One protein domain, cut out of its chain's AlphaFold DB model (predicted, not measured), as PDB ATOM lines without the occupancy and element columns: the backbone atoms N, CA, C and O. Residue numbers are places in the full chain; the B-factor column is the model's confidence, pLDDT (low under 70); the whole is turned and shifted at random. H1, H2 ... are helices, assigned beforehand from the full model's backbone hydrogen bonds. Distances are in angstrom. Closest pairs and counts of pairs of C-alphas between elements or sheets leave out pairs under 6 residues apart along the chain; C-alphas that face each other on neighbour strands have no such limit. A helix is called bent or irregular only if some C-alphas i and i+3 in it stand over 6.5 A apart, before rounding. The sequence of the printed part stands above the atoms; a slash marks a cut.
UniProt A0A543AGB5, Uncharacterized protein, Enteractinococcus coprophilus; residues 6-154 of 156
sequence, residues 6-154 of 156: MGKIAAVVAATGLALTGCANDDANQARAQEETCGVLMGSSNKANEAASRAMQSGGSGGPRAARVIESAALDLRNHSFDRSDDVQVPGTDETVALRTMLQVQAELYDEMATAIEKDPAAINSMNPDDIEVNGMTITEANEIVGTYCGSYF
ATOM      1  N   MET A   6      42.077 151.908 -26.791       38.50
ATOM      2  CA  MET A   6      42.337 151.059 -27.975       38.50
ATOM      3  C   MET A   6      43.601 151.479 -28.742       38.50
ATOM      4  O   MET A   6      44.246 150.660 -29.387       38.50
ATOM      5  N   GLY A   7      43.960 152.765 -28.679       48.09
ATOM      6  CA  GLY A   7      45.085 153.314 -29.428       48.09
ATOM      7  C   GLY A   7      46.454 153.023 -28.822       48.09
ATOM      8  O   GLY A   7      47.423 153.058 -29.562       48.09
ATOM      9  N   LYS A   8      46.573 152.741 -27.518       52.50
ATOM     10  CA  LYS A   8      47.889 152.717 -26.857       52.50
ATOM     11  C   LYS A   8      48.704 151.466 -27.176       52.50
ATOM     12  O   LYS A   8      49.855 151.604 -27.551       52.50
ATOM     13  N   ILE A   9      48.125 150.268 -27.085       56.12
ATOM     14  CA  ILE A   9      48.867 149.026 -27.384       56.12
ATOM     15  C   ILE A   9      49.079 148.847 -28.868       56.12
ATOM     16  O   ILE A   9      50.193 148.557 -29.282       56.12
ATOM     17  N   ALA A  10      48.048 149.098 -29.674       51.62
ATOM     18  CA  ALA A  10      48.223 149.123 -31.115       51.62
ATOM     19  C   ALA A  10      49.304 150.141 -31.513       51.62
ATOM     20  O   ALA A  10      50.109 149.822 -32.372       51.62
ATOM     21  N   ALA A  11      49.393 151.310 -30.861       50.25
ATOM     22  CA  ALA A  11      50.461 152.278 -31.116       50.25
ATOM     23  C   ALA A  11      51.825 151.859 -30.560       50.25
ATOM     24  O   ALA A  11      52.809 152.129 -31.227       50.25
ATOM     25  N   VAL A  12      51.915 151.215 -29.393       55.62
ATOM     26  CA  VAL A  12      53.188 150.732 -28.827       55.62
ATOM     27  C   VAL A  12      53.741 149.609 -29.686       55.62
ATOM     28  O   VAL A  12      54.864 149.697 -30.162       55.62
ATOM     29  N   VAL A  13      52.925 148.600 -29.977       54.81
ATOM     30  CA  VAL A  13      53.359 147.474 -30.796       54.81
ATOM     31  C   VAL A  13      53.568 147.906 -32.251       54.81
ATOM     32  O   VAL A  13      54.514 147.445 -32.890       54.81
ATOM     33  N   ALA A  14      52.774 148.851 -32.775       52.78
ATOM     34  CA  ALA A  14      53.075 149.476 -34.060       52.78
ATOM     35  C   ALA A  14      54.334 150.341 -34.001       52.78
ATOM     36  O   ALA A  14      55.044 150.352 -34.988       52.78
ATOM     37  N   ALA A  15      54.654 151.034 -32.906       52.56
ATOM     38  CA  ALA A  15      55.870 151.838 -32.778       52.56
ATOM     39  C   ALA A  15      57.116 150.950 -32.729       52.56
ATOM     40  O   ALA A  15      58.059 151.206 -33.473       52.56
ATOM     41  N   THR A  16      57.087 149.863 -31.955       56.09
ATOM     42  CA  THR A  16      58.120 148.823 -31.988       56.09
ATOM     43  C   THR A  16      58.208 148.229 -33.395       56.09
ATOM     44  O   THR A  16      59.284 148.163 -33.974       56.09
ATOM     45  N   GLY A  17      57.073 147.896 -34.020       53.09
ATOM     46  CA  GLY A  17      57.012 147.399 -35.397       53.09
ATOM     47  C   GLY A  17      57.474 148.401 -36.469       53.09
ATOM     48  O   GLY A  17      58.050 147.987 -37.465       53.09
ATOM     49  N   LEU A  18      57.269 149.707 -36.286       52.75
ATOM     50  CA  LEU A  18      57.687 150.795 -37.182       52.75
ATOM     51  C   LEU A  18      59.184 151.057 -37.057       52.75
ATOM     52  O   LEU A  18      59.871 151.131 -38.074       52.75
ATOM     53  N   ALA A  19      59.693 151.112 -35.822       54.16
ATOM     54  CA  ALA A  19      61.125 151.139 -35.550       54.16
ATOM     55  C   ALA A  19      61.817 149.950 -36.231       54.16
ATOM     56  O   ALA A  19      62.849 150.117 -36.871       54.16
ATOM     57  N   LEU A  20      61.181 148.775 -36.194       54.75
ATOM     58  CA  LEU A  20      61.684 147.542 -36.788       54.75
ATOM     59  C   LEU A  20      61.387 147.373 -38.297       54.75
ATOM     60  O   LEU A  20      62.070 146.614 -38.965       54.75
ATOM     61  N   THR A  21      60.410 148.057 -38.894       53.25
ATOM     62  CA  THR A  21      60.156 147.983 -40.354       53.25
ATOM     63  C   THR A  21      60.984 148.996 -41.135       53.25
ATOM     64  O   THR A  21      61.364 148.709 -42.269       53.25
ATOM     65  N   GLY A  22      61.383 150.111 -40.509       48.56
ATOM     66  CA  GLY A  22      62.481 150.948 -41.011       48.56
ATOM     67  C   GLY A  22      63.798 150.173 -41.177       48.56
ATOM     68  O   GLY A  22      64.622 150.533 -42.011       48.56
ATOM     69  N   CYS A  23      63.950 149.059 -40.452       49.28
ATOM     70  CA  CYS A  23      65.098 148.156 -40.509       49.28
ATOM     71  C   CYS A  23      65.094 147.194 -41.721       49.28
ATOM     72  O   CYS A  23      66.115 146.590 -42.035       49.28
ATOM     73  N   ALA A  24      63.960 147.000 -42.404       48.75
ATOM     74  CA  ALA A  24      63.768 145.871 -43.328       48.75
ATOM     75  C   ALA A  24      63.866 146.218 -44.831       48.75
ATOM     76  O   ALA A  24      63.710 145.328 -45.665       48.75
ATOM     77  N   ASN A  25      64.091 147.487 -45.197       48.16
ATOM     78  CA  ASN A  25      63.833 147.986 -46.560       48.16
ATOM     79  C   ASN A  25      65.058 148.053 -47.505       48.16
ATOM     80  O   ASN A  25      64.961 148.682 -48.555       48.16
ATOM     81  N   ASP A  26      66.191 147.430 -47.163       47.03
ATOM     82  CA  ASP A  26      67.394 147.380 -48.017       47.03
ATOM     83  C   ASP A  26      68.033 145.978 -47.974       47.03
ATOM     84  O   ASP A  26      68.133 145.375 -46.905       47.03
ATOM     85  N   ASP A  27      68.492 145.436 -49.104       46.53
ATOM     86  CA  ASP A  27      69.007 144.051 -49.180       46.53
ATOM     87  C   ASP A  27      70.290 143.842 -48.340       46.53
ATOM     88  O   ASP A  27      70.527 142.758 -47.806       46.53
ATOM     89  N   ALA A  28      71.092 144.896 -48.137       45.25
ATOM     90  CA  ALA A  28      72.220 144.906 -47.193       45.25
ATOM     91  C   ALA A  28      71.763 145.020 -45.725       45.25
ATOM     92  O   ALA A  28      72.407 144.485 -44.818       45.25
ATOM     93  N   ASN A  29      70.612 145.657 -45.499       46.44
ATOM     94  CA  ASN A  29      69.958 145.765 -44.200       46.44
ATOM     95  C   ASN A  29      69.264 144.461 -43.804       46.44
ATOM     96  O   ASN A  29      69.201 144.166 -42.623       46.44
ATOM     97  N   GLN A  30      68.856 143.613 -44.747       44.00
ATOM     98  CA  GLN A  30      68.295 142.292 -44.450       44.00
ATOM     99  C   GLN A  30      69.334 141.331 -43.832       44.00
ATOM    100  O   GLN A  30      68.973 140.483 -43.021       44.00
ATOM    101  N   ALA A  31      70.628 141.502 -44.146       40.78
ATOM    102  CA  ALA A  31      71.740 140.763 -43.533       40.78
ATOM    103  C   ALA A  31      72.234 141.380 -42.205       40.78
ATOM    104  O   ALA A  31      72.846 140.687 -41.401       40.78
ATOM    105  N   ARG A  32      71.955 142.666 -41.942       44.50
ATOM    106  CA  ARG A  32      72.270 143.358 -40.670       44.50
ATOM    107  C   ARG A  32      71.105 143.355 -39.673       44.50
ATOM    108  O   ARG A  32      71.328 143.345 -38.472       44.50
ATOM    109  N   ALA A  33      69.880 143.216 -40.172       46.44
ATOM    110  CA  ALA A  33      68.689 142.755 -39.464       46.44
ATOM    111  C   ALA A  33      68.811 141.291 -38.990       46.44
ATOM    112  O   ALA A  33      67.965 140.831 -38.226       46.44
ATOM    113  N   GLN A  34      69.865 140.579 -39.416       46.06
ATOM    114  CA  GLN A  34      70.339 139.338 -38.795       46.06
ATOM    115  C   GLN A  34      71.348 139.579 -37.655       46.06
ATOM    116  O   GLN A  34      71.995 138.628 -37.222       46.06
ATOM    117  N   GLU A  35      71.507 140.802 -37.123       59.31
ATOM    118  CA  GLU A  35      71.906 140.883 -35.716       59.31
ATOM    119  C   GLU A  35      70.791 140.193 -34.933       59.31
ATOM    120  O   GLU A  35      69.614 140.553 -35.031       59.31
ATOM    121  N   GLU A  36      71.172 139.101 -34.276       68.44
ATOM    122  CA  GLU A  36      70.254 138.108 -33.733       68.44
ATOM    123  C   GLU A  36      69.179 138.763 -32.848       68.44
ATOM    124  O   GLU A  36      68.027 138.351 -32.893       68.44
ATOM    125  N   THR A  37      69.498 139.853 -32.139       84.38
ATOM    126  CA  THR A  37      68.545 140.550 -31.264       84.38
ATOM    127  C   THR A  37      67.484 141.327 -32.022       84.38
ATOM    128  O   THR A  37      66.298 141.157 -31.740       84.38
ATOM    129  N   CYS A  38      67.867 142.162 -32.989       83.00
ATOM    130  CA  CYS A  38      66.887 142.922 -33.770       83.00
ATOM    131  C   CYS A  38      66.014 141.996 -34.631       83.00
ATOM    132  O   CYS A  38      64.806 142.218 -34.748       83.00
ATOM    133  N   GLY A  39      66.594 140.911 -35.155       78.62
ATOM    134  CA  GLY A  39      65.860 139.854 -35.853       78.62
ATOM    135  C   GLY A  39      64.844 139.137 -34.958       78.62
ATOM    136  O   GLY A  39      63.688 138.970 -35.353       78.62
ATOM    137  N   VAL A  40      65.238 138.762 -33.735       86.19
ATOM    138  CA  VAL A  40      64.337 138.141 -32.749       86.19
ATOM    139  C   VAL A  40      63.221 139.107 -32.338       86.19
ATOM    140  O   VAL A  40      62.058 138.709 -32.341       86.19
ATOM    141  N   LEU A  41      63.521 140.385 -32.081       86.94
ATOM    142  CA  LEU A  41      62.511 141.415 -31.791       86.94
ATOM    143  C   LEU A  41      61.479 141.552 -32.918       86.94
ATOM    144  O   LEU A  41      60.275 141.555 -32.656       86.94
ATOM    145  N   MET A  42      61.932 141.612 -34.174       82.44
ATOM    146  CA  MET A  42      61.053 141.621 -35.349       82.44
ATOM    147  C   MET A  42      60.173 140.380 -35.421       82.44
ATOM    148  O   MET A  42      58.956 140.490 -35.586       82.44
ATOM    149  N   GLY A  43      60.782 139.199 -35.305       82.25
ATOM    150  CA  GLY A  43      60.078 137.925 -35.379       82.25
ATOM    151  C   GLY A  43      59.007 137.805 -34.298       82.25
ATOM    152  O   GLY A  43      57.858 137.485 -34.607       82.25
ATOM    153  N   SER A  44      59.360 138.119 -33.051       87.81
ATOM    154  CA  SER A  44      58.449 138.077 -31.909       87.81
ATOM    155  C   SER A  44      57.332 139.115 -32.023       87.81
ATOM    156  O   SER A  44      56.168 138.768 -31.829       87.81
ATOM    157  N   SER A  45      57.643 140.348 -32.431       85.69
ATOM    158  CA  SER A  45      56.636 141.398 -32.633       85.69
ATOM    159  C   SER A  45      55.638 141.035 -33.731       85.69
ATOM    160  O   SER A  45      54.425 141.107 -33.523       85.69
ATOM    161  N   ASN A  46      56.112 140.553 -34.883       83.75
ATOM    162  CA  ASN A  46      55.238 140.102 -35.969       83.75
ATOM    163  C   ASN A  46      54.363 138.923 -35.528       83.75
ATOM    164  O   ASN A  46      53.150 138.931 -35.748       83.75
ATOM    165  N   LYS A  47      54.959 137.941 -34.838       85.38
ATOM    166  CA  LYS A  47      54.247 136.783 -34.286       85.38
ATOM    167  C   LYS A  47      53.130 137.216 -33.326       85.38
ATOM    168  O   LYS A  47      51.994 136.758 -33.473       85.38
ATOM    169  N   ALA A  48      53.427 138.112 -32.385       87.38
ATOM    170  CA  ALA A  48      52.459 138.609 -31.410       87.38
ATOM    171  C   ALA A  48      51.341 139.436 -32.072       87.38
ATOM    172  O   ALA A  48      50.159 139.216 -31.796       87.38
ATOM    173  N   ASN A  49      51.693 140.326 -33.005       85.38
ATOM    174  CA  ASN A  49      50.747 141.155 -33.755       85.38
ATOM    175  C   ASN A  49      49.770 140.344 -34.595       85.38
ATOM    176  O   ASN A  49      48.564 140.605 -34.582       85.38
ATOM    177  N   GLU A  50      50.274 139.362 -35.341       85.38
ATOM    178  CA  GLU A  50      49.427 138.502 -36.158       85.38
ATOM    179  C   GLU A  50      48.473 137.687 -35.288       85.38
ATOM    180  O   GLU A  50      47.292 137.558 -35.617       85.38
ATOM    181  N   ALA A  51      48.962 137.156 -34.167       86.69
ATOM    182  CA  ALA A  51      48.141 136.410 -33.226       86.69
ATOM    183  C   ALA A  51      47.044 137.288 -32.613       86.69
ATOM    184  O   ALA A  51      45.873 136.907 -32.667       86.69
ATOM    185  N   ALA A  52      47.392 138.476 -32.116       86.25
ATOM    186  CA  ALA A  52      46.439 139.438 -31.568       86.25
ATOM    187  C   ALA A  52      45.400 139.868 -32.615       86.25
ATOM    188  O   ALA A  52      44.195 139.815 -32.363       86.25
ATOM    189  N   SER A  53      45.843 140.186 -33.833       84.69
ATOM    190  CA  SER A  53      44.961 140.564 -34.943       84.69
ATOM    191  C   SER A  53      43.999 139.439 -35.321       84.69
ATOM    192  O   SER A  53      42.816 139.684 -35.569       84.69
ATOM    193  N   ARG A  54      44.478 138.188 -35.357       83.50
ATOM    194  CA  ARG A  54      43.633 137.012 -35.604       83.50
ATOM    195  C   ARG A  54      42.650 136.786 -34.458       83.50
ATOM    196  O   ARG A  54      41.497 136.456 -34.735       83.50
ATOM    197  N   ALA A  55      43.059 136.985 -33.204       85.94
ATOM    198  CA  ALA A  55      42.177 136.884 -32.038       85.94
ATOM    199  C   ALA A  55      41.034 137.900 -32.117       85.94
ATOM    200  O   ALA A  55      39.870 137.537 -31.983       85.94
ATOM    201  N   MET A  56      41.356 139.157 -32.429       83.31
ATOM    202  CA  MET A  56      40.365 140.221 -32.583       83.31
ATOM    203  C   MET A  56      39.370 139.940 -33.718       83.31
ATOM    204  O   MET A  56      38.186 140.229 -33.576       83.31
ATOM    205  N   GLN A  57      39.822 139.343 -34.825       84.25
ATOM    206  CA  GLN A  57      38.953 138.984 -35.956       84.25
ATOM    207  C   GLN A  57      38.069 137.760 -35.682       84.25
ATOM    208  O   GLN A  57      36.940 137.691 -36.160       84.25
ATOM    209  N   SER A  58      38.585 136.777 -34.942       81.44
ATOM    210  CA  SER A  58      37.886 135.514 -34.653       81.44
ATOM    211  C   SER A  58      37.062 135.539 -33.358       81.44
ATOM    212  O   SER A  58      36.349 134.574 -33.054       81.44
ATOM    213  N   GLY A  59      37.137 136.636 -32.597       70.31
ATOM    214  CA  GLY A  59      36.486 136.789 -31.301       70.31
ATOM    215  C   GLY A  59      36.935 135.726 -30.292       70.31
ATOM    216  O   GLY A  59      38.022 135.153 -30.394       70.31
ATOM    217  N   GLY A  60      36.071 135.408 -29.324       63.12
ATOM    218  CA  GLY A  60      36.401 134.503 -28.210       63.12
ATOM    219  C   GLY A  60      36.822 133.078 -28.604       63.12
ATOM    220  O   GLY A  60      37.443 132.385 -27.807       63.12
ATOM    221  N   SER A  61      36.549 132.633 -29.837       71.25
ATOM    222  CA  SER A  61      36.945 131.298 -30.315       71.25
ATOM    223  C   SER A  61      38.441 131.172 -30.648       71.25
ATOM    224  O   SER A  61      38.989 130.069 -30.609       71.25
ATOM    225  N   GLY A  62      39.115 132.289 -30.953       79.12
ATOM    226  CA  GLY A  62      40.541 132.317 -31.297       79.12
ATOM    227  C   GLY A  62      41.471 132.760 -30.168       79.12
ATOM    228  O   GLY A  62      42.682 132.571 -30.298       79.12
ATOM    229  N   GLY A  63      40.926 133.290 -29.065       84.62
ATOM    230  CA  GLY A  63      41.683 133.819 -27.922       84.62
ATOM    231  C   GLY A  63      42.735 132.846 -27.374       84.62
ATOM    232  O   GLY A  63      43.920 133.163 -27.439       84.62
ATOM    233  N   PRO A  64      42.373 131.612 -26.971       90.25
ATOM    234  CA  PRO A  64      43.338 130.670 -26.392       90.25
ATOM    235  C   PRO A  64      44.467 130.254 -27.345       90.25
ATOM    236  O   PRO A  64      45.575 129.939 -26.918       90.25
ATOM    237  N   ARG A  65      44.202 130.209 -28.659       90.06
ATOM    238  CA  ARG A  65      45.250 129.909 -29.646       90.06
ATOM    239  C   ARG A  65      46.176 131.103 -29.828       90.06
ATOM    240  O   ARG A  65      47.378 130.899 -29.945       90.06
ATOM    241  N   ALA A  66      45.622 132.308 -29.892       89.00
ATOM    242  CA  ALA A  66      46.405 133.523 -30.025       89.00
ATOM    243  C   ALA A  66      47.270 133.779 -28.787       89.00
ATOM    244  O   ALA A  66      48.454 134.042 -28.956       89.00
ATOM    245  N   ALA A  67      46.726 133.595 -27.581       92.44
ATOM    246  CA  ALA A  67      47.467 133.705 -26.326       92.44
ATOM    247  C   ALA A  67      48.732 132.834 -26.341       92.44
ATOM    248  O   ALA A  67      49.826 133.366 -26.224       92.44
ATOM    249  N   ARG A  68      48.620 131.538 -26.675       94.12
ATOM    250  CA  ARG A  68      49.790 130.641 -26.797       94.12
ATOM    251  C   ARG A  68      50.834 131.089 -27.822       94.12
ATOM    252  O   ARG A  68      52.022 130.823 -27.665       94.12
ATOM    253  N   VAL A  69      50.403 131.707 -28.922       93.62
ATOM    254  CA  VAL A  69      51.336 132.223 -29.939       93.62
ATOM    255  C   VAL A  69      52.063 133.466 -29.420       93.62
ATOM    256  O   VAL A  69      53.252 133.620 -29.689       93.62
ATOM    257  N   ILE A  70      51.375 134.313 -28.657       93.12
ATOM    258  CA  ILE A  70      51.959 135.496 -28.019       93.12
ATOM    259  C   ILE A  70      52.903 135.083 -26.878       93.12
ATOM    260  O   ILE A  70      54.024 135.574 -26.832       93.12
ATOM    261  N   GLU A  71      52.530 134.110 -26.043       94.75
ATOM    262  CA  GLU A  71      53.416 133.507 -25.029       94.75
ATOM    263  C   GLU A  71      54.682 132.927 -25.664       94.75
ATOM    264  O   GLU A  71      55.781 133.084 -25.142       94.75
ATOM    265  N   SER A  72      54.563 132.284 -26.833       94.88
ATOM    266  CA  SER A  72      55.739 131.829 -27.576       94.88
ATOM    267  C   SER A  72      56.632 132.994 -28.008       94.88
ATOM    268  O   SER A  72      57.847 132.837 -27.976       94.88
ATOM    269  N   ALA A  73      56.068 134.139 -28.402       92.31
ATOM    270  CA  ALA A  73      56.851 135.331 -28.739       92.31
ATOM    271  C   ALA A  73      57.571 135.908 -27.508       92.31
ATOM    272  O   ALA A  73      58.737 136.296 -27.599       92.31
ATOM    273  N   ALA A  74      56.893 135.932 -26.356       94.81
ATOM    274  CA  ALA A  74      57.475 136.336 -25.078       94.81
ATOM    275  C   ALA A  74      58.620 135.401 -24.661       94.81
ATOM    276  O   ALA A  74      59.687 135.855 -24.245       94.81
ATOM    277  N   LEU A  75      58.429 134.088 -24.820       94.56
ATOM    278  CA  LEU A  75      59.437 133.080 -24.509       94.56
ATOM    279  C   LEU A  75      60.677 133.215 -25.399       94.56
ATOM    280  O   LEU A  75      61.790 133.109 -24.888       94.56
ATOM    281  N   ASP A  76      60.499 133.483 -26.695       91.19
ATOM    282  CA  ASP A  76      61.616 133.735 -27.612       91.19
ATOM    283  C   ASP A  76      62.466 134.921 -27.120       91.19
ATOM    284  O   ASP A  76      63.690 134.816 -27.049       91.19
ATOM    285  N   LEU A  77      61.824 136.015 -26.687       93.44
ATOM    286  CA  LEU A  77      62.516 137.186 -26.135       93.44
ATOM    287  C   LEU A  77      63.202 136.898 -24.796       93.44
ATOM    288  O   LEU A  77      64.339 137.322 -24.593       93.44
ATOM    289  N   ARG A  78      62.551 136.161 -23.886       94.62
ATOM    290  CA  ARG A  78      63.148 135.779 -22.594       94.62
ATOM    291  C   ARG A  78      64.369 134.898 -22.781       94.62
ATOM    292  O   ARG A  78      65.404 135.182 -22.183       94.62
ATOM    293  N   ASN A  79      64.262 133.876 -23.627       92.31
ATOM    294  CA  ASN A  79      65.378 132.989 -23.933       92.31
ATOM    295  C   ASN A  79      66.542 133.779 -24.523       92.31
ATOM    296  O   ASN A  79      67.663 133.653 -24.042       92.31
ATOM    297  N   HIS A  80      66.252 134.660 -25.483       91.38
ATOM    298  CA  HIS A  80      67.264 135.521 -26.081       91.38
ATOM    299  C   HIS A  80      67.891 136.490 -25.071       91.38
ATOM    300  O   HIS A  80      69.087 136.758 -25.124       91.38
ATOM    301  N   SER A  81      67.115 136.987 -24.100       93.50
ATOM    302  CA  SER A  81      67.617 137.907 -23.071       93.50
ATOM    303  C   SER A  81      68.727 137.301 -22.204       93.50
ATOM    304  O   SER A  81      69.608 138.036 -21.757       93.50
ATOM    305  N   PHE A  82      68.731 135.979 -21.989       90.38
ATOM    306  CA  PHE A  82      69.741 135.319 -21.154       90.38
ATOM    307  C   PHE A  82      71.151 135.398 -21.744       90.38
ATOM    308  O   PHE A  82      72.118 135.452 -20.985       90.38
ATOM    309  N   ASP A  83      71.259 135.494 -23.068       88.75
ATOM    310  CA  ASP A  83      72.534 135.601 -23.780       88.75
ATOM    311  C   ASP A  83      72.982 137.060 -23.982       88.75
ATOM    312  O   ASP A  83      73.989 137.332 -24.639       88.75
ATOM    313  N   ARG A  84      72.252 138.031 -23.412       90.38
ATOM    314  CA  ARG A  84      72.512 139.470 -23.580       90.38
ATOM    315  C   ARG A  84      72.964 140.141 -22.286       90.38
ATOM    316  O   ARG A  84      72.753 139.648 -21.174       90.38
ATOM    317  N   SER A  85      73.641 141.278 -22.440       91.00
ATOM    318  CA  SER A  85      74.142 142.119 -21.345       91.00
ATOM    319  C   SER A  85      73.297 143.383 -21.194       91.00
ATOM    320  O   SER A  85      72.600 143.777 -22.127       91.00
ATOM    321  N   ASP A  86      73.388 144.023 -20.029       92.56
ATOM    322  CA  ASP A  86      72.836 145.362 -19.800       92.56
ATOM    323  C   ASP A  86      73.857 146.489 -20.075       92.56
ATOM    324  O   ASP A  86      73.581 147.657 -19.825       92.56
ATOM    325  N   ASP A  87      75.038 146.139 -20.586       92.19
ATOM    326  CA  ASP A  87      76.123 147.072 -20.912       92.19
ATOM    327  C   ASP A  87      76.591 146.853 -22.359       92.19
ATOM    328  O   ASP A  87      77.744 146.516 -22.634       92.19
ATOM    329  N   VAL A  88      75.641 146.896 -23.300       88.62
ATOM    330  CA  VAL A  88      75.924 146.699 -24.728       88.62
ATOM    331  C   VAL A  88      76.177 148.053 -25.371       88.62
ATOM    332  O   VAL A  88      75.295 148.906 -25.366       88.62
ATOM    333  N   GLN A  89      77.360 148.245 -25.955       88.38
ATOM    334  CA  GLN A  89      77.657 149.453 -26.721       88.38
ATOM    335  C   GLN A  89      76.853 149.471 -28.025       88.38
ATOM    336  O   GLN A  89      76.865 148.501 -28.790       88.38
ATOM    337  N   VAL A  90      76.173 150.584 -28.288       84.06
ATOM    338  CA  VAL A  90      75.428 150.800 -29.527       84.06
ATOM    339  C   VAL A  90      76.426 151.061 -30.666       84.06
ATOM    340  O   VAL A  90      77.248 151.980 -30.557       84.06
ATOM    341  N   PRO A  91      76.386 150.283 -31.764       78.88
ATOM    342  CA  PRO A  91      77.294 150.453 -32.893       78.88
ATOM    343  C   PRO A  91      77.385 151.895 -33.394       78.88
ATOM    344  O   PRO A  91      76.378 152.567 -33.594       78.88
ATOM    345  N   GLY A  92      78.610 152.359 -33.644       78.69
ATOM    346  CA  GLY A  92      78.843 153.705 -34.173       78.69
ATOM    347  C   GLY A  92      78.604 154.836 -33.168       78.69
ATOM    348  O   GLY A  92      78.624 155.997 -33.567       78.69
ATOM    349  N   THR A  93      78.409 154.519 -31.883       80.56
ATOM    350  CA  THR A  93      78.226 155.501 -30.807       80.56
ATOM    351  C   THR A  93      79.045 155.129 -29.565       80.56
ATOM    352  O   THR A  93      79.500 153.993 -29.416       80.56
ATOM    353  N   ASP A  94      79.195 156.084 -28.646       85.62
ATOM    354  CA  ASP A  94      79.769 155.851 -27.312       85.62
ATOM    355  C   ASP A  94      78.694 155.499 -26.261       85.62
ATOM    356  O   ASP A  94      78.990 155.425 -25.069       85.62
ATOM    357  N   GLU A  95      77.440 155.296 -26.679       87.12
ATOM    358  CA  GLU A  95      76.320 154.997 -25.785       87.12
ATOM    359  C   GLU A  95      76.259 153.503 -25.448       87.12
ATOM    360  O   GLU A  95      76.453 152.643 -26.313       87.12
ATOM    361  N   THR A  96      75.949 153.185 -24.189       92.00
ATOM    362  CA  THR A  96      75.665 151.819 -23.736       92.00
ATOM    363  C   THR A  96      74.194 151.671 -23.372       92.00
ATOM    364  O   THR A  96      73.579 152.573 -22.805       92.00
ATOM    365  N   VAL A  97      73.616 150.523 -23.725       91.62
ATOM    366  CA  VAL A  97      72.199 150.225 -23.508       91.62
ATOM    367  C   VAL A  97      71.994 148.927 -22.737       91.62
ATOM    368  O   VAL A  97      72.726 147.943 -22.898       91.62
ATOM    369  N   ALA A  98      70.917 148.918 -21.951       94.00
ATOM    370  CA  ALA A  98      70.492 147.781 -21.150       94.00
ATOM    371  C   ALA A  98      69.696 146.753 -21.979       94.00
ATOM    372  O   ALA A  98      68.477 146.621 -21.847       94.00
ATOM    373  N   LEU A  99      70.383 146.051 -22.891       91.19
ATOM    374  CA  LEU A  99      69.747 145.208 -23.912       91.19
ATOM    375  C   LEU A  99      68.994 144.006 -23.322       91.19
ATOM    376  O   LEU A  99      67.897 143.687 -23.780       91.19
ATOM    377  N   ARG A 100      69.547 143.351 -22.294       94.81
ATOM    378  CA  ARG A 100      68.856 142.260 -21.586       94.81
ATOM    379  C   ARG A 100      67.557 142.753 -20.958       94.81
ATOM    380  O   ARG A 100      66.516 142.141 -21.177       94.81
ATOM    381  N   THR A 101      67.617 143.834 -20.189       95.44
ATOM    382  CA  THR A 101      66.445 144.381 -19.496       95.44
ATOM    383  C   THR A 101      65.387 144.833 -20.496       95.44
ATOM    384  O   THR A 101      64.220 144.488 -20.333       95.44
ATOM    385  N   MET A 102      65.785 145.482 -21.593       94.50
ATOM    386  CA  MET A 102      64.867 145.843 -22.678       94.50
ATOM    387  C   MET A 102      64.130 144.616 -23.239       94.50
ATOM    388  O   MET A 102      62.906 144.649 -23.368       94.50
ATOM    389  N   LEU A 103      64.834 143.511 -23.514       94.50
ATOM    390  CA  LEU A 103      64.203 142.278 -24.006       94.50
ATOM    391  C   LEU A 103      63.213 141.691 -22.995       94.50
ATOM    392  O   LEU A 103      62.163 141.186 -23.388       94.50
ATOM    393  N   GLN A 104      63.526 141.773 -21.700       96.00
ATOM    394  CA  GLN A 104      62.636 141.308 -20.636       96.00
ATOM    395  C   GLN A 104      61.378 142.173 -20.523       96.00
ATOM    396  O   GLN A 104      60.288 141.623 -20.389       96.00
ATOM    397  N   VAL A 105      61.506 143.495 -20.656       95.19
ATOM    398  CA  VAL A 105      60.364 144.419 -20.705       95.19
ATOM    399  C   VAL A 105      59.453 144.103 -21.902       95.19
ATOM    400  O   VAL A 105      58.237 144.000 -21.745       95.19
ATOM    401  N   GLN A 106      60.021 143.874 -23.093       93.50
ATOM    402  CA  GLN A 106      59.246 143.493 -24.285       93.50
ATOM    403  C   GLN A 106      58.572 142.121 -24.132       93.50
ATOM    404  O   GLN A 106      57.443 141.926 -24.581       93.50
ATOM    405  N   ALA A 107      59.236 141.167 -23.477       94.88
ATOM    406  CA  ALA A 107      58.626 139.879 -23.176       94.88
ATOM    407  C   ALA A 107      57.452 140.010 -22.199       94.88
ATOM    408  O   ALA A 107      56.423 139.372 -22.403       94.88
ATOM    409  N   GLU A 108      57.585 140.853 -21.173       95.25
ATOM    410  CA  GLU A 108      56.525 141.095 -20.192       95.25
ATOM    411  C   GLU A 108      55.288 141.731 -20.834       95.25
ATOM    412  O   GLU A 108      54.160 141.323 -20.564       95.25
ATOM    413  N   LEU A 109      55.489 142.649 -21.786       92.19
ATOM    414  CA  LEU A 109      54.402 143.170 -22.615       92.19
ATOM    415  C   LEU A 109      53.633 142.062 -23.331       92.19
ATOM    416  O   LEU A 109      52.400 142.092 -23.365       92.19
ATOM    417  N   TYR A 110      54.335 141.094 -23.916       93.50
ATOM    418  CA  TYR A 110      53.688 139.995 -24.624       93.50
ATOM    419  C   TYR A 110      52.980 139.031 -23.669       93.50
ATOM    420  O   TYR A 110      51.869 138.604 -23.973       93.50
ATOM    421  N   ASP A 111      53.532 138.757 -22.493       94.00
ATOM    422  CA  ASP A 111      52.853 137.958 -21.466       94.00
ATOM    423  C   ASP A 111      51.548 138.611 -20.982       94.00
ATOM    424  O   ASP A 111      50.504 137.952 -20.893       94.00
ATOM    425  N   GLU A 112      51.565 139.923 -20.749       91.38
ATOM    426  CA  GLU A 112      50.365 140.683 -20.400       91.38
ATOM    427  C   GLU A 112      49.342 140.676 -21.552       91.38
ATOM    428  O   GLU A 112      48.142 140.472 -21.339       91.38
ATOM    429  N   MET A 113      49.804 140.804 -22.805       90.19
ATOM    430  CA  MET A 113      48.943 140.707 -23.992       90.19
ATOM    431  C   MET A 113      48.302 139.324 -24.119       90.19
ATOM    432  O   MET A 113      47.112 139.227 -24.435       90.19
ATOM    433  N   ALA A 114      49.066 138.258 -23.878       91.50
ATOM    434  CA  ALA A 114      48.566 136.891 -23.908       91.50
ATOM    435  C   ALA A 114      47.503 136.671 -22.828       91.50
ATOM    436  O   ALA A 114      46.410 136.196 -23.140       91.50
ATOM    437  N   THR A 115      47.780 137.115 -21.599       91.44
ATOM    438  CA  THR A 115      46.853 137.041 -20.462       91.44
ATOM    439  C   THR A 115      45.547 137.782 -20.749       91.44
ATOM    440  O   THR A 115      44.459 137.297 -20.421       91.44
ATOM    441  N   ALA A 116      45.623 138.961 -21.370       89.31
ATOM    442  CA  ALA A 116      44.439 139.712 -21.763       89.31
ATOM    443  C   ALA A 116      43.638 138.973 -22.844       89.31
ATOM    444  O   ALA A 116      42.438 138.765 -22.678       89.31
ATOM    445  N   ILE A 117      44.300 138.529 -23.917       88.19
ATOM    446  CA  ILE A 117      43.657 137.845 -25.048       88.19
ATOM    447  C   ILE A 117      43.042 136.502 -24.652       88.19
ATOM    448  O   ILE A 117      42.001 136.129 -25.201       88.19
ATOM    449  N   GLU A 118      43.657 135.774 -23.720       88.94
ATOM    450  CA  GLU A 118      43.116 134.514 -23.214       88.94
ATOM    451  C   GLU A 118      41.767 134.724 -22.514       88.94
ATOM    452  O   GLU A 118      40.836 133.944 -22.724       88.94
ATOM    453  N   LYS A 119      41.641 135.800 -21.725       85.44
ATOM    454  CA  LYS A 119      40.399 136.155 -21.020       85.44
ATOM    455  C   LYS A 119      39.330 136.659 -21.983       85.44
ATOM    456  O   LYS A 119      38.186 136.209 -21.932       85.44
ATOM    457  N   ASP A 120      39.700 137.617 -22.824       86.00
ATOM    458  CA  ASP A 120      38.848 138.212 -23.847       86.00
ATOM    459  C   ASP A 120      39.745 138.943 -24.858       86.00
ATOM    460  O   ASP A 120      40.441 139.884 -24.475       86.00
ATOM    461  N   PRO A 121      39.718 138.605 -26.160       82.31
ATOM    462  CA  PRO A 121      40.472 139.340 -27.173       82.31
ATOM    463  C   PRO A 121      40.232 140.856 -27.168       82.31
ATOM    464  O   PRO A 121      41.108 141.607 -27.587       82.31
ATOM    465  N   ALA A 122      39.080 141.335 -26.684       82.56
ATOM    466  CA  ALA A 122      38.824 142.764 -26.533       82.56
ATOM    467  C   ALA A 122      39.533 143.397 -25.318       82.56
ATOM    468  O   ALA A 122      39.743 144.614 -25.326       82.56
ATOM    469  N   ALA A 123      39.940 142.613 -24.312       82.06
ATOM    470  CA  ALA A 123      40.619 143.090 -23.104       82.06
ATOM    471  C   ALA A 123      41.996 143.700 -23.395       82.06
ATOM    472  O   ALA A 123      42.434 144.581 -22.651       82.06
ATOM    473  N   ILE A 124      42.627 143.342 -24.518       78.56
ATOM    474  CA  ILE A 124      43.872 143.981 -24.968       78.56
ATOM    475  C   ILE A 124      43.717 145.499 -25.135       78.56
ATOM    476  O   ILE A 124      44.658 146.253 -24.939       78.56
ATOM    477  N   ASN A 125      42.504 145.979 -25.414       75.81
ATOM    478  CA  ASN A 125      42.220 147.407 -25.541       75.81
ATOM    479  C   ASN A 125      42.159 148.146 -24.200       75.81
ATOM    480  O   ASN A 125      42.014 149.368 -24.190       75.81
ATOM    481  N   SER A 126      42.161 147.425 -23.080       79.62
ATOM    482  CA  SER A 126      42.069 147.984 -21.726       79.62
ATOM    483  C   SER A 126      43.383 147.925 -20.955       79.62
ATOM    484  O   SER A 126      43.497 148.558 -19.910       79.62
ATOM    485  N   MET A 127      44.367 147.203 -21.482       82.75
ATOM    486  CA  MET A 127      45.706 147.147 -20.919       82.75
ATOM    487  C   MET A 127      46.412 148.506 -21.047       82.75
ATOM    488  O   MET A 127      46.255 149.224 -22.042       82.75
ATOM    489  N   ASN A 128      47.214 148.843 -20.039       83.31
ATOM    490  CA  ASN A 128      48.023 150.051 -20.010       83.31
ATOM    491  C   ASN A 128      49.511 149.665 -20.075       83.31
ATOM    492  O   ASN A 128      50.035 149.166 -19.086       83.31
ATOM    493  N   PRO A 129      50.205 149.891 -21.208       78.38
ATOM    494  CA  PRO A 129      51.623 149.543 -21.347       78.38
ATOM    495  C   PRO A 129      52.527 150.237 -20.332       78.38
ATOM    496  O   PRO A 129      53.594 149.732 -20.009       78.38
ATOM    497  N   ASP A 130      52.084 151.393 -19.838       80.38
ATOM    498  CA  ASP A 130      52.809 152.202 -18.861       80.38
ATOM    499  C   ASP A 130      52.889 151.518 -17.478       80.38
ATOM    500  O   ASP A 130      53.704 151.922 -16.657       80.38
ATOM    501  N   ASP A 131      52.067 150.490 -17.220       85.88
ATOM    502  CA  ASP A 131      52.094 149.712 -15.970       85.88
ATOM    503  C   ASP A 131      53.169 148.603 -15.998       85.88
ATOM    504  O   ASP A 131      53.421 147.964 -14.976       85.88
ATOM    505  N   ILE A 132      53.790 148.356 -17.157       89.19
ATOM    506  CA  ILE A 132      54.830 147.339 -17.324       89.19
ATOM    507  C   ILE A 132      56.193 147.963 -17.030       89.19
ATOM    508  O   ILE A 132      56.669 148.851 -17.747       89.19
ATOM    509  N   GLU A 133      56.840 147.428 -16.001       92.44
ATOM    510  CA  GLU A 133      58.185 147.790 -15.580       92.44
ATOM    511  C   GLU A 133      58.957 146.523 -15.207       92.44
ATOM    512  O   GLU A 133      58.477 145.694 -14.431       92.44
ATOM    513  N   VAL A 134      60.171 146.374 -15.736       92.31
ATOM    514  CA  VAL A 134      61.079 145.281 -15.362       92.31
ATOM    515  C   VAL A 134      62.426 145.874 -14.984       92.31
ATOM    516  O   VAL A 134      63.017 146.630 -15.749       92.31
ATOM    517  N   ASN A 135      62.917 145.533 -13.790       91.62
ATOM    518  CA  ASN A 135      64.192 146.018 -13.243       91.62
ATOM    519  C   ASN A 135      64.358 147.553 -13.297       91.62
ATOM    520  O   ASN A 135      65.462 148.044 -13.525       91.62
ATOM    521  N   GLY A 136      63.280 148.315 -13.084       91.06
ATOM    522  CA  GLY A 136      63.315 149.781 -13.124       91.06
ATOM    523  C   GLY A 136      63.196 150.396 -14.519       91.06
ATOM    524  O   GLY A 136      63.258 151.615 -14.623       91.06
ATOM    525  N   MET A 137      63.044 149.587 -15.577       93.88
ATOM    526  CA  MET A 137      62.854 150.053 -16.952       93.88
ATOM    527  C   MET A 137      61.390 149.929 -17.369       93.88
ATOM    528  O   MET A 137      60.805 148.846 -17.312       93.88
ATOM    529  N   THR A 138      60.825 151.030 -17.848       93.00
ATOM    530  CA  THR A 138      59.470 151.109 -18.403       93.00
ATOM    531  C   THR A 138      59.423 150.679 -19.871       93.00
ATOM    532  O   THR A 138      60.428 150.691 -20.587       93.00
ATOM    533  N   ILE A 139      58.224 150.380 -20.382       88.44
ATOM    534  CA  ILE A 139      58.012 150.116 -21.818       88.44
ATOM    535  C   ILE A 139      58.452 151.277 -22.714       88.44
ATOM    536  O   ILE A 139      58.926 151.053 -23.829       88.44
ATOM    537  N   THR A 140      58.299 152.516 -22.248       88.31
ATOM    538  CA  THR A 140      58.717 153.692 -23.021       88.31
ATOM    539  C   THR A 140      60.232 153.697 -23.203       88.31
ATOM    540  O   THR A 140      60.701 153.745 -24.338       88.31
ATOM    541  N   GLU A 141      60.987 153.528 -22.116       90.31
ATOM    542  CA  GLU A 141      62.455 153.451 -22.154       90.31
ATOM    543  C   GLU A 141      62.939 152.239 -22.961       90.31
ATOM    544  O   GLU A 141      63.865 152.344 -23.765       90.31
ATOM    545  N   ALA A 142      62.270 151.090 -22.827       90.75
ATOM    546  CA  ALA A 142      62.586 149.907 -23.619       90.75
ATOM    547  C   ALA A 142      62.414 150.161 -25.127       90.75
ATOM    548  O   ALA A 142      63.247 149.728 -25.922       90.75
ATOM    549  N   ASN A 143      61.365 150.880 -25.543       87.81
ATOM    550  CA  ASN A 143      61.150 151.226 -26.951       87.81
ATOM    551  C   ASN A 143      62.167 152.243 -27.478       87.81
ATOM    552  O   ASN A 143      62.568 152.147 -28.638       87.81
ATOM    553  N   GLU A 144      62.609 153.183 -26.643       88.50
ATOM    554  CA  GLU A 144      63.710 154.088 -26.984       88.50
ATOM    555  C   GLU A 144      64.999 153.298 -27.228       88.50
ATOM    556  O   GLU A 144      65.644 153.486 -28.259       88.50
ATOM    557  N   ILE A 145      65.318 152.328 -26.361       89.69
ATOM    558  CA  ILE A 145      66.465 151.430 -26.553       89.69
ATOM    559  C   ILE A 145      66.326 150.614 -27.841       89.69
ATOM    560  O   ILE A 145      67.302 150.505 -28.578       89.69
ATOM    561  N   VAL A 146      65.145 150.066 -28.157       86.88
ATOM    562  CA  VAL A 146      64.920 149.363 -29.439       86.88
ATOM    563  C   VAL A 146      65.212 150.289 -30.619       86.88
ATOM    564  O   VAL A 146      65.923 149.893 -31.544       86.88
ATOM    565  N   GLY A 147      64.696 151.520 -30.585       82.50
ATOM    566  CA  GLY A 147      64.907 152.515 -31.635       82.50
ATOM    567  C   GLY A 147      66.380 152.878 -31.817       82.50
ATOM    568  O   GLY A 147      66.878 152.845 -32.941       82.50
ATOM    569  N   THR A 148      67.086 153.166 -30.724       83.44
ATOM    570  CA  THR A 148      68.512 153.514 -30.741       83.44
ATOM    571  C   THR A 148      69.373 152.327 -31.164       83.44
ATOM    572  O   THR A 148      70.153 152.431 -32.111       83.44
ATOM    573  N   TYR A 149      69.210 151.175 -30.507       84.56
ATOM    574  CA  TYR A 149      70.026 149.988 -30.744       84.56
ATOM    575  C   TYR A 149      69.805 149.443 -32.150       84.56
ATOM    576  O   TYR A 149      70.753 149.385 -32.928       84.56
ATOM    577  N   CYS A 150      68.567 149.105 -32.517       80.69
ATOM    578  CA  CYS A 150      68.309 148.568 -33.847       80.69
ATOM    579  C   CYS A 150      68.548 149.627 -34.920       80.69
ATOM    580  O   CYS A 150      69.261 149.334 -35.871       80.69
ATOM    581  N   GLY A 151      68.091 150.872 -34.737       76.06
ATOM    582  CA  GLY A 151      68.332 151.965 -35.686       76.06
ATOM    583  C   GLY A 151      69.812 152.199 -36.013       76.06
ATOM    584  O   GLY A 151      70.143 152.500 -37.162       76.06
ATOM    585  N   SER A 152      70.717 151.998 -35.048       75.44
ATOM    586  CA  SER A 152      72.163 152.147 -35.267       75.44
ATOM    587  C   SER A 152      72.735 151.196 -36.326       75.44
ATOM    588  O   SER A 152      73.653 151.568 -37.054       75.44
ATOM    589  N   TYR A 153      72.156 150.001 -36.490       67.88
ATOM    590  CA  TYR A 153      72.600 149.034 -37.496       67.88
ATOM    591  C   TYR A 153      72.178 149.403 -38.928       67.88
ATOM    592  O   TYR A 153      72.700 148.802 -39.867       67.88
ATOM    593  N   PHE A 154      71.281 150.380 -39.098       59.41
ATOM    594  CA  PHE A 154      70.718 150.796 -40.391       59.41
ATOM    595  C   PHE A 154      71.212 152.171 -40.863       59.41
ATOM    596  O   PHE A 154      71.090 152.485 -42.043       59.41
TER     597      PHE A 154
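What this domain is: This is residues 6 to 154 of the 156 residues of an uncharacterized protein of Enteractinococcus coprophilus (UniProt A0A543AGB5). Three long helices, H3, H4 and H5, form an up-and-down bundle, and H1 and H7, side by side over part of their length, cover one side of it, H1 on H3 and H7 on H5. Short H6 packs on H5 and H1, while short H2 touches no helix. The 149 printed residues have seven named helices, H1 to H7 in order, and no named strand; the class is all helix. The whole is compact, with a radius of gyration of the C-alphas of 15.0 A and spans of 47 by 36 by 26 A.

Where its parts are: H1, residues 6 to 21, begins with C-alpha 6 at (42.337, 151.059, -27.975) and is 21.9 A long; it is only just irregular, C-alphas 6 and 9 being 6.9 A apart. H2 is residues 27 to 32. H3, residues 36 to 61, 34.2 A, is irregular, with C-alphas 57 and 60 9.3 A apart and a kink of 57 degrees near residue 55. H4 is residues 63 to 82, 28.9 A, and H5 residues 99 to 119, 30.8 A. H6 is residues 123 to 126; H7, residues 139 to 152, 19.6 A, ends with C-alpha 152 at (72.163, 152.147, -35.267).

How they stand to each other: H5 is the hub. H4 and H5 form a hairpin, closest C-alphas Ala 67 and Ala 114, 4.1 A; H3 and H4 form another, Ser 44 and Ala 73, 4.5 A. H5 touches H7 at a steep tilt of 53 degrees, closest C-alphas Met 102 and Ala 142, 4.8 A. Every O i to N i+4 pair is within hydrogen-bond range in H4, H5 and H7, against 11 of 12 in H1, 1 of 2 in H2 and 20 of 22 in H3; H6 is too short for such a pair.

The domain as a whole: The C-alphas farthest apart, Ser 61 and Asp 94, are 49.5 A apart. The printed part has no cut; the links H4 to H5 and H6 to H7 are long. Residues 6 to 36, 60 and 153 to 154 have pLDDT under 70.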